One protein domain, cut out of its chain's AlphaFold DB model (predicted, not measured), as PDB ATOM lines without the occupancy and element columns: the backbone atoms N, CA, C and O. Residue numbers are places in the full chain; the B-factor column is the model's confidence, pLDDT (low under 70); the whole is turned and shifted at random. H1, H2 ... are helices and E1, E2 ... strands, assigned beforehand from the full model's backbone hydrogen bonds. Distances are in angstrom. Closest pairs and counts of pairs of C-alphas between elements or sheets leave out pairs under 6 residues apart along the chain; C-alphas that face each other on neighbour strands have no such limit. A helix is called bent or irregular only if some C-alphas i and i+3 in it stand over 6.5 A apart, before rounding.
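What this domain is: This is residues 41 to 80 of the 80 residues of an uncharacterized protein of Vibrio parahaemolyticus (UniProt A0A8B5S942). A three-stranded sheet has one helix, H1, slanting over one of its faces; residues 45 to 51 stick out free. The 40 printed residues run H1, E1, E2, E3; the antiparallel order E1 E2 E3 is a meander, each strand the antiparallel neighbour of the one before. The class is mixed, helices and strands; the whole is compact, radius of gyration of the C-alphas 9.5 A, spans 24 by 21 by 13 A.

Where its parts are: H1, residues 46 to 57, begins at C-alpha 46 (46.512, -31.526, 13.564) and measures 16.5 A; it is only just irregular, C-alphas 51 and 54 being 6.6 A apart. E1 is residues 61 to 65, 12.1 A; E2, 68 to 73, 15.7 A; E3, 76 to 79, 10.1 A, ending at C-alpha 79 (45.963, -42.672, -1.857).

How they stand to each other: H1 is on the sheet, height 10.0 A, over E1 and E2; its closest C-alphas to E2 are Leu 56 and Leu 72, 5.6 A. In H1, 3 of 8 O i to N i+4 and 6 of 9 O i to N i+3 pairs are within hydrogen-bond range. Hairpin E1 and E2 has N 62 and O 70 at 2.9 A; hairpin E2 and E3, N 71 and O 78 at 2.9 A.

The domain as a whole: The printed part has no cut, its links are tight, and no printed residue is under pLDDT 70.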
ATOM      1  N   LEU A  41      43.998 -33.931   2.734       83.75
ATOM      2  CA  LEU A  41      43.500 -35.220   2.242       83.75
ATOM      3  C   LEU A  41      42.466 -35.847   3.179       83.75
ATOM      4  O   LEU A  41      41.478 -36.406   2.720       83.75
ATOM      5  N   THR A  42      42.702 -35.768   4.488       84.62
ATOM      6  CA  THR A  42      41.863 -36.434   5.498       84.62
ATOM      7  C   THR A  42      40.772 -35.526   6.064       84.62
ATOM      8  O   THR A  42      39.778 -36.015   6.589       84.62
ATOM      9  N   GLY A  43      40.958 -34.203   6.016       86.44
ATOM     10  CA  GLY A  43      40.117 -33.245   6.739       86.44
ATOM     11  C   GLY A  43      40.309 -33.275   8.262       86.44
ATOM     12  O   GLY A  43      39.550 -32.634   8.987       86.44
ATOM     13  N   TRP A  44      41.297 -34.017   8.773       88.31
ATOM     14  CA  TRP A  44      41.489 -34.210  10.209       88.31
ATOM     15  C   TRP A  44      42.174 -33.018  10.886       88.31
ATOM     16  O   TRP A  44      42.853 -32.187  10.271       88.31
ATOM     17  N   SER A  45      42.014 -32.950  12.208       87.31
ATOM     18  CA  SER A  45      42.745 -32.002  13.045       87.31
ATOM     19  C   SER A  45      44.248 -32.316  13.044       87.31
ATOM     20  O   SER A  45      44.683 -33.414  12.702       87.31
ATOM     21  N   PHE A  46      45.062 -31.338  13.451       84.56
ATOM     22  CA  PHE A  46      46.512 -31.526  13.564       84.56
ATOM     23  C   PHE A  46      46.874 -32.708  14.477       84.56
ATOM     24  O   PHE A  46      47.711 -33.525  14.110       84.56
ATOM     25  N   GLU A  47      46.193 -32.828  15.618       84.62
ATOM     26  CA  GLU A  47      46.399 -33.918  16.577       84.62
ATOM     27  C   GLU A  47      46.073 -35.289  15.965       84.62
ATOM     28  O   GLU A  47      46.837 -36.236  16.142       84.62
ATOM     29  N   GLY A  48      44.997 -35.386  15.171       84.31
ATOM     30  CA  GLY A  48      44.640 -36.627  14.474       84.31
ATOM     31  C   GLY A  48      45.677 -37.026  13.423       84.31
ATOM     32  O   GLY A  48      46.065 -38.186  13.324       84.31
ATOM     33  N   VAL A  49      46.187 -36.046  12.677       87.06
ATOM     34  CA  VAL A  49      47.226 -36.261  11.662       87.06
ATOM     35  C   VAL A  49      48.579 -36.620  12.278       87.06
ATOM     36  O   VAL A  49      49.339 -37.385  11.688       87.06
ATOM     37  N   LYS A  50      48.891 -36.102  13.467       86.56
ATOM     38  CA  LYS A  50      50.173 -36.332  14.144       86.56
ATOM     39  C   LYS A  50      50.438 -37.817  14.399       86.56
ATOM     40  O   LYS A  50      51.568 -38.263  14.224       86.56
ATOM     41  N   CYS A  51      49.395 -38.580  14.726       86.50
ATOM     42  CA  CYS A  51      49.467 -40.031  14.926       86.50
ATOM     43  C   CYS A  51      49.843 -40.799  13.640       86.50
ATOM     44  O   CYS A  51      50.409 -41.885  13.700       86.50
ATOM     45  N   LEU A  52      49.587 -40.220  12.463       86.12
ATOM     46  CA  LEU A  52      49.887 -40.835  11.166       86.12
ATOM     47  C   LEU A  52      51.346 -40.625  10.736       86.12
ATOM     48  O   LEU A  52      51.843 -41.347   9.877       86.12
ATOM     49  N   LEU A  53      52.045 -39.640  11.309       86.31
ATOM     50  CA  LEU A  53      53.391 -39.258  10.869       86.31
ATOM     51  C   LEU A  53      54.417 -40.369  11.091       86.31
ATOM     52  O   LEU A  53      55.191 -40.668  10.188       86.31
ATOM     53  N   GLU A  54      54.409 -40.977  12.276       86.38
ATOM     54  CA  GLU A  54      55.344 -42.042  12.644       86.38
ATOM     55  C   GLU A  54      55.195 -43.298  11.761       86.38
ATOM     56  O   GLU A  54      56.188 -43.711  11.154       86.38
ATOM     57  N   PRO A  55      53.991 -43.880  11.573       88.19
ATOM     58  CA  PRO A  55      53.836 -45.033  10.688       88.19
ATOM     59  C   PRO A  55      54.153 -44.702   9.222       88.19
ATOM     60  O   PRO A  55      54.788 -45.510   8.544       88.19
ATOM     61  N   LEU A  56      53.791 -43.511   8.729       87.94
ATOM     62  CA  LEU A  56      54.114 -43.090   7.359       87.94
ATOM     63  C   LEU A  56      55.619 -42.892   7.145       87.94
ATOM     64  O   LEU A  56      56.136 -43.271   6.095       87.94
ATOM     65  N   ALA A  57      56.327 -42.337   8.130       84.56
ATOM     66  CA  ALA A  57      57.783 -42.197   8.093       84.56
ATOM     67  C   ALA A  57      58.488 -43.563   8.072       84.56
ATOM     68  O   ALA A  57      59.494 -43.724   7.383       84.56
ATOM     69  N   ASN A  58      57.912 -44.562   8.745       87.12
ATOM     70  CA  ASN A  58      58.383 -45.948   8.730       87.12
ATOM     71  C   ASN A  58      58.003 -46.716   7.446       87.12
ATOM     72  O   ASN A  58      58.330 -47.893   7.310       87.12
ATOM     73  N   GLY A  59      57.319 -46.071   6.494       85.69
ATOM     74  CA  GLY A  59      56.922 -46.670   5.218       85.69
ATOM     75  C   GLY A  59      55.673 -47.552   5.289       85.69
ATOM     76  O   GLY A  59      55.383 -48.270   4.324       85.69
ATOM     77  N   ALA A  60      54.928 -47.503   6.396       87.38
ATOM     78  CA  ALA A  60      53.669 -48.218   6.534       87.38
ATOM     79  C   ALA A  60      52.571 -47.598   5.656       87.38
ATOM     80  O   ALA A  60      52.571 -46.402   5.350       87.38
ATOM     81  N   THR A  61      51.608 -48.433   5.276       91.00
ATOM     82  CA  THR A  61      50.341 -47.987   4.696       91.00
ATOM     83  C   THR A  61      49.347 -47.799   5.834       91.00
ATOM     84  O   THR A  61      49.153 -48.719   6.626       91.00
ATOM     85  N   VAL A  62      48.719 -46.627   5.921       89.81
ATOM     86  CA  VAL A  62      47.747 -46.315   6.975       89.81
ATOM     87  C   VAL A  62      46.358 -46.181   6.370       89.81
ATOM     88  O   VAL A  62      46.149 -45.371   5.471       89.81
ATOM     89  N   SER A  63      45.402 -46.964   6.859       87.31
ATOM     90  CA  SER A  63      44.003 -46.860   6.441       87.31
ATOM     91  C   SER A  63      43.314 -45.717   7.184       87.31
ATOM     92  O   SER A  63      43.337 -45.667   8.411       87.31
ATOM     93  N   ILE A  64      42.731 -44.787   6.429       86.00
ATOM     94  CA  ILE A  64      41.981 -43.634   6.952       86.00
ATOM     95  C   ILE A  64      40.493 -43.971   7.050       86.00
ATOM     96  O   ILE A  64      39.828 -43.549   7.991       86.00
ATOM     97  N   ASP A  65      39.989 -44.739   6.084       82.88
ATOM     98  CA  ASP A  65      38.608 -45.207   6.000       82.88
ATOM     99  C   ASP A  65      38.564 -46.579   5.301       82.88
ATOM    100  O   ASP A  65      39.563 -47.021   4.727       82.88
ATOM    101  N   GLN A  66      37.408 -47.246   5.307       84.31
ATOM    102  CA  GLN A  66      37.201 -48.538   4.637       84.31
ATOM    103  C   GLN A  66      37.510 -48.510   3.125       84.31
ATOM    104  O   GLN A  66      37.803 -49.554   2.548       84.31
ATOM    105  N   TYR A  67      37.472 -47.330   2.494       84.12
ATOM    106  CA  TYR A  67      37.773 -47.149   1.068       84.12
ATOM    107  C   TYR A  67      39.065 -46.377   0.783       84.12
ATOM    108  O   TYR A  67      39.419 -46.217  -0.381       84.12
ATOM    109  N   CYS A  68      39.755 -45.875   1.811       84.81
ATOM    110  CA  CYS A  68      40.893 -44.975   1.634       84.81
ATOM    111  C   CYS A  68      42.069 -45.402   2.501       84.81
ATOM    112  O   CYS A  68      42.015 -45.312   3.731       84.81
ATOM    113  N   SER A  69      43.171 -45.773   1.857       90.50
ATOM    114  CA  SER A  69      44.460 -45.934   2.522       90.50
ATOM    115  C   SER A  69      45.468 -44.929   1.988       90.50
ATOM    116  O   SER A  69      45.410 -44.517   0.836       90.50
ATOM    117  N   ILE A  70      46.397 -44.501   2.833       90.38
ATOM    118  CA  ILE A  70      47.459 -43.570   2.467       90.38
ATOM    119  C   ILE A  70      48.826 -44.206   2.667       90.38
ATOM    120  O   ILE A  70      49.060 -44.965   3.610       90.38
ATOM    121  N   LYS A  71      49.761 -43.855   1.791       91.06
ATOM    122  CA  LYS A  71      51.166 -44.234   1.907       91.06
ATOM    123  C   LYS A  71      52.058 -43.071   1.522       91.06
ATOM    124  O   LYS A  71      51.769 -42.334   0.579       91.06
ATOM    125  N   LEU A  72      53.173 -42.941   2.228       88.88
ATOM    126  CA  LEU A  72      54.234 -42.020   1.856       88.88
ATOM    127  C   LEU A  72      55.179 -42.712   0.866       88.88
ATOM    128  O   LEU A  72      55.844 -43.690   1.204       88.88
ATOM    129  N   GLN A  73      55.230 -42.222  -0.371       85.06
ATOM    130  CA  GLN A  73      56.123 -42.724  -1.414       85.06
ATOM    131  C   GLN A  73      56.897 -41.557  -2.019       85.06
ATOM    132  O   GLN A  73      56.301 -40.587  -2.476       85.06
ATOM    133  N   ASN A  74      58.229 -41.645  -2.026       83.19
ATOM    134  CA  ASN A  74      59.107 -40.589  -2.542       83.19
ATOM    135  C   ASN A  74      58.807 -39.213  -1.920       83.19
ATOM    136  O   ASN A  74      58.818 -38.198  -2.610       83.19
ATOM    137  N   ASN A  75      58.525 -39.191  -0.612       78.19
ATOM    138  CA  ASN A  75      58.168 -37.981   0.132       78.19
ATOM    139  C   ASN A  75      56.844 -37.314  -0.312       78.19
ATOM    140  O   ASN A  75      56.582 -36.169   0.054       78.19
ATOM    141  N   THR A  76      56.005 -38.046  -1.049       82.00
ATOM    142  CA  THR A  76      54.674 -37.633  -1.508       82.00
ATOM    143  C   THR A  76      53.610 -38.582  -0.959       82.00
ATOM    144  O   THR A  76      53.790 -39.802  -0.964       82.00
ATOM    145  N   LEU A  77      52.489 -38.038  -0.491       86.06
ATOM    146  CA  LEU A  77      51.356 -38.842  -0.035       86.06
ATOM    147  C   LEU A  77      50.572 -39.365  -1.232       86.06
ATOM    148  O   LEU A  77      50.209 -38.612  -2.134       86.06
ATOM    149  N   ARG A  78      50.304 -40.666  -1.230       86.00
ATOM    150  CA  ARG A  78      49.483 -41.332  -2.238       86.00
ATOM    151  C   ARG A  78      48.322 -42.044  -1.572       86.00
ATOM    152  O   ARG A  78      48.523 -42.731  -0.573       86.00
ATOM    153  N   LEU A  79      47.140 -41.867  -2.155       86.62
ATOM    154  CA  LEU A  79      45.963 -42.672  -1.857       86.62
ATOM    155  C   LEU A  79      46.090 -44.015  -2.585       86.62
ATOM    156  O   LEU A  79      46.531 -44.051  -3.738       86.62
ATOM    157  N   ILE A  80      45.746 -45.088  -1.884       81.88
ATOM    158  CA  ILE A  80      45.729 -46.475  -2.352       81.88
ATOM    159  C   ILE A  80      44.315 -47.007  -2.169       81.88
ATOM    160  O   ILE A  80      43.747 -46.754  -1.077       81.88
TER     161      ILE A  80